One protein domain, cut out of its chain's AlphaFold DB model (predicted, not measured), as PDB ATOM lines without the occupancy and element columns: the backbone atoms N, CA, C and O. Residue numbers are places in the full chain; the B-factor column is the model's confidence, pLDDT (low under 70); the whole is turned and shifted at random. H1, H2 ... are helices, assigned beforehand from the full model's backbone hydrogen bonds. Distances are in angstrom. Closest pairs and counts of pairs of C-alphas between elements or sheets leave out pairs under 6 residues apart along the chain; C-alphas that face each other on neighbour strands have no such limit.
ATOM      1  N   LYS A 557     -39.567  11.023  16.607       79.00
ATOM      2  CA  LYS A 557     -40.133  11.897  15.565       79.00
ATOM      3  C   LYS A 557     -41.092  12.939  16.132       79.00
ATOM      4  O   LYS A 557     -41.104  14.070  15.661       79.00
ATOM      5  N   GLU A 558     -41.899  12.562  17.121       77.50
ATOM      6  CA  GLU A 558     -42.795  13.493  17.812       77.50
ATOM      7  C   GLU A 558     -42.001  14.528  18.621       77.50
ATOM      8  O   GLU A 558     -42.308  15.717  18.581       77.50
ATOM      9  N   GLU A 559     -40.945  14.094  19.307       83.88
ATOM     10  CA  GLU A 559     -40.050  14.964  20.069       83.88
ATOM     11  C   GLU A 559     -39.250  15.901  19.155       83.88
ATOM     12  O   GLU A 559     -39.203  17.104  19.397       83.88
ATOM     13  N   GLU A 560     -38.728  15.403  18.030       82.50
ATOM     14  CA  GLU A 560     -38.067  16.233  17.018       82.50
ATOM     15  C   GLU A 560     -39.033  17.255  16.395       82.50
ATOM     16  O   GLU A 560     -38.662  18.412  16.198       82.50
ATOM     17  N   ALA A 561     -40.291  16.879  16.130       74.06
ATOM     18  CA  ALA A 561     -41.306  17.811  15.640       74.06
ATOM     19  C   ALA A 561     -41.658  18.890  16.680       74.06
ATOM     20  O   ALA A 561     -41.828  20.052  16.311       74.06
ATOM     21  N   LYS A 562     -41.718  18.535  17.971       78.62
ATOM     22  CA  LYS A 562     -41.906  19.497  19.070       78.62
ATOM     23  C   LYS A 562     -40.729  20.467  19.173       78.62
ATOM     24  O   LYS A 562     -40.957  21.670  19.238       78.62
ATOM     25  N   ILE A 563     -39.493  19.969  19.106       81.31
ATOM     26  CA  ILE A 563     -38.277  20.797  19.146       81.31
ATOM     27  C   ILE A 563     -38.228  21.747  17.945       81.31
ATOM     28  O   ILE A 563     -37.957  22.932  18.114       81.31
ATOM     29  N   ARG A 564     -38.544  21.264  16.735       80.12
ATOM     30  CA  ARG A 564     -38.573  22.105  15.527       80.12
ATOM     31  C   ARG A 564     -39.644  23.192  15.595       80.12
ATOM     32  O   ARG A 564     -39.367  24.318  15.200       80.12
ATOM     33  N   ARG A 565     -40.840  22.880  16.110       74.31
ATOM     34  CA  ARG A 565     -41.897  23.885  16.321       74.31
ATOM     35  C   ARG A 565     -41.486  24.926  17.358       74.31
ATOM     36  O   ARG A 565     -41.650  26.108  17.096       74.31
ATOM     37  N   ALA A 566     -40.902  24.503  18.479       75.88
ATOM     38  CA  ALA A 566     -40.420  25.423  19.508       75.88
ATOM     39  C   ALA A 566     -39.302  26.343  18.985       75.88
ATOM     40  O   ALA A 566     -39.320  27.539  19.250       75.88
ATOM     41  N   ALA A 567     -38.366  25.808  18.193       81.81
ATOM     42  CA  ALA A 567     -37.306  26.603  17.569       81.81
ATOM     43  C   ALA A 567     -37.862  27.631  16.570       81.81
ATOM     44  O   ALA A 567     -37.447  28.785  16.591       81.81
ATOM     45  N   TYR A 568     -38.834  27.231  15.746       80.31
ATOM     46  CA  TYR A 568     -39.512  28.135  14.814       80.31
ATOM     47  C   TYR A 568     -40.281  29.248  15.545       80.31
ATOM     48  O   TYR A 568     -40.183  30.417  15.178       80.31
ATOM     49  N   GLN A 569     -41.001  28.896  16.616       81.56
ATOM     50  CA  GLN A 569     -41.734  29.846  17.452       81.56
ATOM     51  C   GLN A 569     -40.789  30.863  18.116       81.56
ATOM     52  O   GLN A 569     -41.071  32.063  18.141       81.56
ATOM     53  N   GLU A 570     -39.642  30.400  18.621       86.38
ATOM     54  CA  GLU A 570     -38.612  31.258  19.216       86.38
ATOM     55  C   GLU A 570     -38.020  32.221  18.182       86.38
ATOM     56  O   GLU A 570     -37.935  33.418  18.446       86.38
ATOM     57  N   GLU A 571     -37.672  31.730  16.989       89.19
ATOM     58  CA  GLU A 571     -37.135  32.548  15.894       89.19
ATOM     59  C   GLU A 571     -38.107  33.675  15.512       89.19
ATOM     60  O   GLU A 571     -37.738  34.851  15.529       89.19
ATOM     61  N   LYS A 572     -39.388  33.346  15.289       86.94
ATOM     62  CA  LYS A 572     -40.428  34.339  14.968       86.94
ATOM     63  C   LYS A 572     -40.662  35.339  16.095       86.94
ATOM     64  O   LYS A 572     -40.808  36.533  15.836       86.94
ATOM     65  N   THR A 573     -40.661  34.876  17.343       87.81
ATOM     66  CA  THR A 573     -40.806  35.742  18.521       87.81
ATOM     67  C   THR A 573     -39.651  36.736  18.619       87.81
ATOM     68  O   THR A 573     -39.875  37.926  18.850       87.81
ATOM     69  N   VAL A 574     -38.415  36.275  18.424       90.81
ATOM     70  CA  VAL A 574     -37.216  37.119  18.491       90.81
ATOM     71  C   VAL A 574     -37.204  38.159  17.372       90.81
ATOM     72  O   VAL A 574     -36.898  39.322  17.644       90.81
ATOM     73  N   ASP A 575     -37.582  37.787  16.150       89.31
ATOM     74  CA  ASP A 575     -37.642  38.717  15.018       89.31
ATOM     75  C   ASP A 575     -38.680  39.826  15.235       89.31
ATOM     76  O   ASP A 575     -38.391  41.007  15.018       89.31
ATOM     77  N   VAL A 576     -39.863  39.472  15.746       90.81
ATOM     78  CA  VAL A 576     -40.914  40.443  16.087       90.81
ATOM     79  C   VAL A 576     -40.457  41.370  17.213       90.81
ATOM     80  O   VAL A 576     -40.610  42.586  17.100       90.81
ATOM     81  N   ILE A 577     -39.832  40.841  18.269       91.88
ATOM     82  CA  ILE A 577     -39.290  41.659  19.365       91.88
ATOM     83  C   ILE A 577     -38.204  42.609  18.859       91.88
ATOM     84  O   ILE A 577     -38.197  43.779  19.239       91.88
ATOM     85  N   ARG A 578     -37.311  42.143  17.980       91.56
ATOM     86  CA  ARG A 578     -36.250  42.978  17.407       91.56
ATOM     87  C   ARG A 578     -36.834  44.125  16.580       91.56
ATOM     88  O   ARG A 578     -36.404  45.265  16.754       91.56
ATOM     89  N   GLY A 579     -37.844  43.849  15.751       88.69
ATOM     90  CA  GLY A 579     -38.578  44.877  15.005       88.69
ATOM     91  C   GLY A 579     -39.262  45.891  15.926       88.69
ATOM     92  O   GLY A 579     -39.091  47.098  15.768       88.69
ATOM     93  N   LEU A 580     -39.949  45.417  16.967       90.81
ATOM     94  CA  LEU A 580     -40.626  46.282  17.936       90.81
ATOM     95  C   LEU A 580     -39.658  47.142  18.752       90.81
ATOM     96  O   LEU A 580     -39.953  48.305  19.021       90.81
ATOM     97  N   GLN A 581     -38.499  46.608  19.141       88.75
ATOM     98  CA  GLN A 581     -37.484  47.362  19.877       88.75
ATOM     99  C   GLN A 581     -36.837  48.452  19.018       88.75
ATOM    100  O   GLN A 581     -36.598  49.548  19.527       88.75
ATOM    101  N   ALA A 582     -36.613  48.190  17.725       89.38
ATOM    102  CA  ALA A 582     -36.117  49.195  16.786       89.38
ATOM    103  C   ALA A 582     -37.108  50.365  16.624       89.38
ATOM    104  O   ALA A 582     -36.701  51.525  16.606       89.38
ATOM    105  N   LEU A 583     -38.410  50.064  16.606       88.19
ATOM    106  CA  LEU A 583     -39.487  51.039  16.392       88.19
ATOM    107  C   LEU A 583     -40.000  51.699  17.682       88.19
ATOM    108  O   LEU A 583     -40.819  52.617  17.642       88.19
ATOM    109  N   LYS A 584     -39.493  51.288  18.852       84.25
ATOM    110  CA  LYS A 584     -39.891  51.856  20.151       84.25
ATOM    111  C   LYS A 584     -39.583  53.354  20.260       84.25
ATOM    112  O   LYS A 584     -40.267  54.063  20.987       84.25
ATOM    113  N   LYS A 585     -38.554  53.829  19.550       81.56
ATOM    114  CA  LYS A 585     -38.146  55.244  19.545       81.56
ATOM    115  C   LYS A 585     -38.884  56.090  18.505       81.56
ATOM    116  O   LYS A 585     -38.952  57.298  18.689       81.56
ATOM    117  N   THR A 586     -39.408  55.480  17.440       84.31
ATOM    118  CA  THR A 586     -40.080  56.195  16.340       84.31
ATOM    119  C   THR A 586     -41.590  56.304  16.539       84.31
ATOM    120  O   THR A 586     -42.232  57.099  15.865       84.31
ATOM    121  N   GLY A 587     -42.166  55.539  17.475       82.75
ATOM    122  CA  GLY A 587     -43.616  55.506  17.704       82.75
ATOM    123  C   GLY A 587     -44.378  54.659  16.680       82.75
ATOM    124  O   GLY A 587     -45.589  54.515  16.780       82.75
ATOM    125  N   GLU A 588     -43.683  54.018  15.738       91.44
ATOM    126  CA  GLU A 588     -44.281  53.262  14.625       91.44
ATOM    127  C   GLU A 588     -44.610  51.802  14.986       91.44
ATOM    128  O   GLU A 588     -44.880  50.971  14.114       91.44
ATOM    129  N   GLN A 589     -44.592  51.459  16.278       91.38
ATOM    130  CA  GLN A 589     -44.894  50.103  16.747       91.38
ATOM    131  C   GLN A 589     -46.299  49.649  16.319       91.38
ATOM    132  O   GLN A 589     -46.476  48.487  15.961       91.38
ATOM    133  N   GLU A 590     -47.282  50.552  16.300       90.50
ATOM    134  CA  GLU A 590     -48.655  50.248  15.881       90.50
ATOM    135  C   GLU A 590     -48.745  49.830  14.415       90.50
ATOM    136  O   GLU A 590     -49.346  48.802  14.105       90.50
ATOM    137  N   GLN A 591     -48.095  50.574  13.517       89.81
ATOM    138  CA  GLN A 591     -48.102  50.256  12.090       89.81
ATOM    139  C   GLN A 591     -47.383  48.933  11.819       89.81
ATOM    140  O   GLN A 591     -47.844  48.119  11.019       89.81
ATOM    141  N   PHE A 592     -46.287  48.669  12.535       92.44
ATOM    142  CA  PHE A 592     -45.605  47.378  12.478       92.44
ATOM    143  C   PHE A 592     -46.520  46.238  12.926       92.44
ATOM    144  O   PHE A 592     -46.646  45.234  12.224       92.44
ATOM    145  N   ILE A 593     -47.224  46.419  14.048       89.25
ATOM    146  CA  ILE A 593     -48.212  45.457  14.535       89.25
ATOM    147  C   ILE A 593     -49.326  45.246  13.528       89.25
ATOM    148  O   ILE A 593     -49.748  44.105  13.420       89.25
ATOM    149  N   LEU A 594     -49.801  46.280  12.824       86.25
ATOM    150  CA  LEU A 594     -50.843  46.207  11.789       86.25
ATOM    151  C   LEU A 594     -50.372  45.556  10.481       86.25
ATOM    152  O   LEU A 594     -51.208  45.143   9.683       86.25
ATOM    153  N   ASN A 595     -49.064  45.386  10.298       90.75
ATOM    154  CA  ASN A 595     -48.479  44.742   9.123       90.75
ATOM    155  C   ASN A 595     -48.054  43.284   9.362       90.75
ATOM    156  O   ASN A 595     -47.738  42.578   8.410       90.75
ATOM    157  N   LEU A 596     -48.064  42.790  10.608       87.94
ATOM    158  CA  LEU A 596     -47.772  41.378  10.891       87.94
ATOM    159  C   LEU A 596     -48.773  40.437  10.193       87.94
ATOM    160  O   LEU A 596     -49.983  40.663  10.224       87.94
ATOM    161  N   ASN A 597     -48.293  39.354   9.591       87.69
ATOM    162  CA  ASN A 597     -49.181  38.327   9.045       87.69
ATOM    163  C   ASN A 597     -49.873  37.550  10.174       87.69
ATOM    164  O   ASN A 597     -49.321  37.403  11.266       87.69
ATOM    165  N   ARG A 598     -51.068  37.017   9.896       81.88
ATOM    166  CA  ARG A 598     -51.844  36.207  10.852       81.88
ATOM    167  C   ARG A 598     -51.043  35.022  11.395       81.88
ATOM    168  O   ARG A 598     -51.060  34.790  12.599       81.88
ATOM    169  N   ASP A 599     -50.296  34.336  10.534       79.88
ATOM    170  CA  ASP A 599     -49.480  33.176  10.920       79.88
ATOM    171  C   ASP A 599     -48.403  33.561  11.944       79.88
ATOM    172  O   ASP A 599     -48.200  32.879  12.943       79.88
ATOM    173  N   VAL A 600     -47.782  34.731  11.767       82.44
ATOM    174  CA  VAL A 600     -46.810  35.263  12.730       82.44
ATOM    175  C   VAL A 600     -47.494  35.620  14.049       82.44
ATOM    176  O   VAL A 600     -46.927  35.383  15.104       82.44
ATOM    177  N   LEU A 601     -48.718  36.154  14.025       78.94
ATOM    178  CA  LEU A 601     -49.470  36.471  15.246       78.94
ATOM    179  C   LEU A 601     -49.897  35.223  16.039       78.94
ATOM    180  O   LEU A 601     -50.054  35.319  17.258       78.94
ATOM    181  N   MET A 602     -50.068  34.077  15.374       77.69
ATOM    182  CA  MET A 602     -50.350  32.787  16.013       77.69
ATOM    183  C   MET A 602     -49.105  32.143  16.634       77.69
ATOM    184  O   MET A 602     -49.193  31.556  17.710       77.69
ATOM    185  N   ASP A 603     -47.953  32.283  15.976       80.25
ATOM    186  CA  ASP A 603     -46.727  31.551  16.306       80.25
ATOM    187  C   ASP A 603     -45.725  32.363  17.155       80.25
ATOM    188  O   ASP A 603     -44.537  32.047  17.193       80.25
ATOM    189  N   ILE A 604     -46.161  33.415  17.857       82.19
ATOM    190  CA  ILE A 604     -45.296  34.236  18.729       82.19
ATOM    191  C   ILE A 604     -45.612  34.051  20.214       82.19
ATOM    192  O   ILE A 604     -46.764  33.881  20.614       82.19
ATOM    193  N   ASP A 605     -44.589  34.154  21.065       81.62
ATOM    194  CA  ASP A 605     -44.779  34.270  22.513       81.62
ATOM    195  C   ASP A 605     -45.323  35.663  22.872       81.62
ATOM    196  O   ASP A 605     -44.618  36.677  22.932       81.62
ATOM    197  N   ILE A 606     -46.619  35.671  23.152       79.44
ATOM    198  CA  ILE A 606     -47.439  36.835  23.482       79.44
ATOM    199  C   ILE A 606     -46.862  37.626  24.654       79.44
ATOM    200  O   ILE A 606     -46.852  38.855  24.617       79.44
ATOM    201  N   ARG A 607     -46.371  36.943  25.698       77.75
ATOM    202  CA  ARG A 607     -45.905  37.602  26.929       77.75
ATOM    203  C   ARG A 607     -44.648  38.414  26.657       77.75
ATOM    204  O   ARG A 607     -44.520  39.542  27.132       77.75
ATOM    205  N   ARG A 608     -43.738  37.851  25.861       83.19
ATOM    206  CA  ARG A 608     -42.474  38.500  25.496       83.19
ATOM    207  C   ARG A 608     -42.668  39.627  24.489       83.19
ATOM    208  O   ARG A 608     -41.992  40.646  24.586       83.19
ATOM    209  N   VAL A 609     -43.605  39.476  23.557       85.06
ATOM    210  CA  VAL A 609     -43.957  40.550  22.621       85.06
ATOM    211  C   VAL A 609     -44.639  41.701  23.365       85.06
ATOM    212  O   VAL A 609     -44.214  42.846  23.227       85.06
ATOM    213  N   HIS A 610     -45.608  41.410  24.238       83.81
ATOM    214  CA  HIS A 610     -46.359  42.417  24.995       83.81
ATOM    215  C   HIS A 610     -45.481  43.268  25.928       83.81
ATOM    216  O   HIS A 610     -45.725  44.465  26.079       83.81
ATOM    217  N   SER A 611     -44.430  42.696  26.529       84.25
ATOM    218  CA  SER A 611     -43.490  43.452  27.373       84.25
ATOM    219  C   SER A 611     -42.631  44.459  26.591       84.25
ATOM    220  O   SER A 611     -42.049  45.368  27.186       84.25
ATOM    221  N   CYS A 612     -42.574  44.336  25.261       84.38
ATOM    222  CA  CYS A 612     -41.804  45.217  24.383       84.38
ATOM    223  C   CYS A 612     -42.638  46.354  23.755       84.38
ATOM    224  O   CYS A 612     -42.065  47.241  23.113       84.38
ATOM    225  N   LEU A 613     -43.959  46.351  23.953       88.00
ATOM    226  CA  LEU A 613     -44.895  47.330  23.390       88.00
ATOM    227  C   LEU A 613     -45.086  48.547  24.307       88.00
ATOM    228  O   LEU A 613     -45.098  48.418  25.533       88.00
ATOM    229  N   ASN A 614     -45.263  49.729  23.715       88.94
ATOM    230  CA  ASN A 614     -45.808  50.898  24.412       88.94
ATOM    231  C   ASN A 614     -47.335  50.750  24.630       88.94
ATOM    232  O   ASN A 614     -47.953  49.825  24.102       88.94
ATOM    233  N   GLU A 615     -47.947  51.613  25.446       85.62
ATOM    234  CA  GLU A 615     -49.358  51.464  25.855       85.62
ATOM    235  C   GLU A 615     -50.352  51.467  24.682       85.62
ATOM    236  O   GLU A 615     -51.312  50.692  24.689       85.62
ATOM    237  N   ASP A 616     -50.108  52.269  23.649       84.94
ATOM    238  CA  ASP A 616     -51.003  52.353  22.492       84.94
ATOM    239  C   ASP A 616     -50.812  51.158  21.541       84.94
ATOM    240  O   ASP A 616     -51.778  50.497  21.152       84.94
ATOM    241  N   ALA A 617     -49.564  50.737  21.315       87.38
ATOM    242  CA  ALA A 617     -49.234  49.515  20.589       87.38
ATOM    243  C   ALA A 617     -49.788  48.255  21.270       87.38
ATOM    244  O   ALA A 617     -50.225  47.335  20.578       87.38
ATOM    245  N   LYS A 618     -49.839  48.198  22.611       86.19
ATOM    246  CA  LYS A 618     -50.491  47.093  23.340       86.19
ATOM    247  C   LYS A 618     -51.969  46.987  22.981       86.19
ATOM    248  O   LYS A 618     -52.439  45.891  22.675       86.19
ATOM    249  N   LYS A 619     -52.696  48.110  22.968       84.06
ATOM    250  CA  LYS A 619     -54.120  48.136  22.594       84.06
ATOM    251  C   LYS A 619     -54.314  47.695  21.147       84.06
ATOM    252  O   LYS A 619     -55.162  46.844  20.883       84.06
ATOM    253  N   THR A 620     -53.499  48.206  20.224       86.06
ATOM    254  CA  THR A 620     -53.550  47.835  18.802       86.06
ATOM    255  C   THR A 620     -53.234  46.353  18.587       86.06
ATOM    256  O   THR A 620     -53.933  45.679  17.832       86.06
ATOM    257  N   PHE A 621     -52.254  45.802  19.307       87.06
ATOM    258  CA  PHE A 621     -51.905  44.380  19.267       87.06
ATOM    259  C   PHE A 621     -53.036  43.479  19.772       87.06
ATOM    260  O   PHE A 621     -53.399  42.514  19.097       87.06
ATOM    261  N   LEU A 622     -53.642  43.818  20.914       82.19
ATOM    262  CA  LEU A 622     -54.771  43.072  21.475       82.19
ATOM    263  C   LEU A 622     -56.011  43.154  20.571       82.19
ATOM    264  O   LEU A 622     -56.618  42.126  20.270       82.19
ATOM    265  N   ASN A 623     -56.346  44.343  20.061       82.56
ATOM    266  CA  ASN A 623     -57.475  44.533  19.146       82.56
ATOM    267  C   ASN A 623     -57.284  43.777  17.831       82.56
ATOM    268  O   ASN A 623     -58.218  43.147  17.335       82.56
ATOM    269  N   ARG A 624     -56.075  43.798  17.262       83.44
ATOM    270  CA  ARG A 624     -55.795  43.089  16.013       83.44
ATOM    271  C   ARG A 624     -55.943  41.581  16.173       83.44
ATOM    272  O   ARG A 624     -56.525  40.934  15.307       83.44
ATOM    273  N   ARG A 625     -55.465  41.027  17.288       83.38
ATOM    274  CA  ARG A 625     -55.647  39.610  17.611       83.38
ATOM    275  C   ARG A 625     -57.110  39.238  17.803       83.38
ATOM    276  O   ARG A 625     -57.555  38.259  17.207       83.38
ATOM    277  N   LYS A 626     -57.857  40.053  18.549       78.31
ATOM    278  CA  LYS A 626     -59.302  39.890  18.731       78.31
ATOM    279  C   LYS A 626     -60.039  39.868  17.390       78.31
ATOM    280  O   LYS A 626     -60.805  38.951  17.112       78.31
ATOM    281  N   ASN A 627     -59.725  40.813  16.505       77.31
ATOM    282  CA  ASN A 627     -60.320  40.896  15.168       77.31
ATOM    283  C   ASN A 627     -59.956  39.708  14.261       77.31
ATOM    284  O   ASN A 627     -60.696  39.403  13.331       77.31
ATOM    285  N   GLN A 628     -58.844  39.015  14.526       74.81
ATOM    286  CA  GLN A 628     -58.452  37.792  13.815       74.81
ATOM    287  C   GLN A 628     -58.999  36.506  14.461       74.81
ATOM    288  O   GLN A 628     -58.652  35.406  14.021       74.81
ATOM    289  N   GLY A 629     -59.839  36.623  15.496       70.19
ATOM    290  CA  GLY A 629     -60.357  35.482  16.250       70.19
ATOM    291  C   GLY A 629     -59.278  34.746  17.047       70.19
ATOM    292  O   GLY A 629     -59.456  33.574  17.366       70.19
ATOM    293  N   LEU A 630     -58.156  35.411  17.349       70.81
ATOM    294  CA  LEU A 630     -57.032  34.889  18.137       70.81
ATOM    295  C   LEU A 630     -57.184  35.252  19.625       70.81
ATOM    296  O   LEU A 630     -56.210  35.672  20.267       70.81
ATOM    297  N   ASP A 631     -58.413  35.138  20.137       58.75
ATOM    298  CA  ASP A 631     -58.778  35.398  21.531       58.75
ATOM    299  C   ASP A 631     -58.304  34.242  22.420       58.75
ATOM    300  O   ASP A 631     -59.019  33.265  22.646       58.75
ATOM    301  N   ASP A 632     -57.098  34.383  22.966       47.91
ATOM    302  CA  ASP A 632     -56.683  33.600  24.122       47.91
ATOM    303  C   ASP A 632     -57.055  34.363  25.394       47.91
ATOM    304  O   ASP A 632     -56.557  35.456  25.679       47.91
ATOM    305  N   ALA A 633     -57.927  33.755  26.193       44.66
ATOM    306  CA  ALA A 633     -58.111  34.094  27.590       44.66
ATOM    307  C   ALA A 633     -56.761  33.994  28.316       44.66
ATOM    308  O   ALA A 633     -56.338  32.878  28.584       44.66
ATOM    309  N   LEU A 634     -56.077  35.117  28.589       44.66
ATOM    310  CA  LEU A 634     -55.048  35.295  29.638       44.66
ATOM    311  C   LEU A 634     -54.333  36.656  29.491       44.66
ATOM    312  O   LEU A 634     -53.188  36.735  29.060       44.66
ATOM    313  N   PHE A 635     -54.985  37.732  29.928       38.22
ATOM    314  CA  PHE A 635     -54.295  38.925  30.435       38.22
ATOM    315  C   PHE A 635     -55.050  39.441  31.662       38.22
ATOM    316  O   PHE A 635     -55.756  40.440  31.621       38.22
ATOM    317  N   LEU A 636     -54.914  38.727  32.777       40.03
ATOM    318  CA  LEU A 636     -55.076  39.338  34.091       40.03
ATOM    319  C   LEU A 636     -53.680  39.412  34.692       40.03
ATOM    320  O   LEU A 636     -53.114  38.407  35.115       40.03
TER     321      LEU A 636
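This is residues 557 to 636 of the 734 residues of an uncharacterized protein of Coxiellaceae bacterium (UniProt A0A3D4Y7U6). One long, straight helix, H1, makes the longest axis, and a small cluster of four shorter helices, H2 to H5, gathers on one side of its second half. The chain turns at the far end of H1 and folds back through the short helices H2 and H3, then turns again into H4; H2 and H4 pack on H1, while H5 covers H2 away from H1, and residues 557 to 564 of H1 stick out as a bare arm. The printed part has 80 residues with five named helices, H1, H2, H3, H4 and H5 in that order along the chain, and no named strand; the class is all helix. The whole is compact, with a radius of gyration of the C-alphas of 13.2 A, yet elongated in outline, spanning 43 by 26 by 23 A.

H1 takes residues 557 to 583, 27 residues and the longest helix, with 39.2 A from its first to its last C-alpha. It begins at C-alpha 557, at (-40.133, 11.897, 15.565), and ends at C-alpha 583, at (-39.487, 51.039, 16.392); between these two places y rises while x and z end close to where they began. H2 takes residues 589 to 595 and measures 10.0 A between its end C-alphas. H3, residues 598 to 602, and H4, residues 606 to 610, have five residues each and measure 6.4 A and 5.9 A. H5 takes residues 615 to 627 and measures 18.6 A, ending at C-alpha 627, at (-60.320, 40.896, 15.168). Residues 628 to 636 follow H5 and belong to no named element.

H1 touches H2 with residues 579 to 583 alone, and the closest C-alphas of the two are those of Leu 583 and Gln 589, 5.5 A apart. Their lines stand at a steep tilt of 51 degrees and they run opposite ways. H3 is close to H1 but not clearly touching it; the closest C-alphas are those of Lys 572 and Val 600, 6.8 A apart. H1 touches H4 with residues 573 to 577 alone, and the closest C-alphas of the two are those of Ile 577 and Val 609, 5.8 A apart. H5 touches H2 with 11 pairs of C-alphas within 8 A, the closest being those of Glu 590 and Ala 617, 4.8 A apart. H2 and H5 run the same way at a shallow tilt of 20 degrees. H5 is close to H3 but not clearly touching it, with the C-alphas of Leu 601 and Arg 625 the closest at 7.3 A. H5 is also close to H4 but not clearly touching it, with the C-alphas of His 610 and Lys 618 the closest at 6.5 A. H1 and H5 are apart, and so are H2 and H4, H2 and H3, and H3 and H4. In H1, H2, H3, H4 and H5 every O i to N i+4 pair is within hydrogen-bond range.

The two C-alphas farthest apart are those of Lys 557 and Thr 586, at 44.3 A, and the first and last printed C-alphas, of Lys 557 and Leu 636, are 36.3 A apart. Residues 557 to 564, which belong to H1, stand free; the body without them spans 32 by 24 by 23 A and has a radius of gyration of 11.4 A. The printed part has no cut. The links from H1 to H2, H2 to H3, H3 to H4 and H4 to H5 are tight. The mean pLDDT of the printed part is 81.1, and the model's confidence is under 70 at residues 631 to 636.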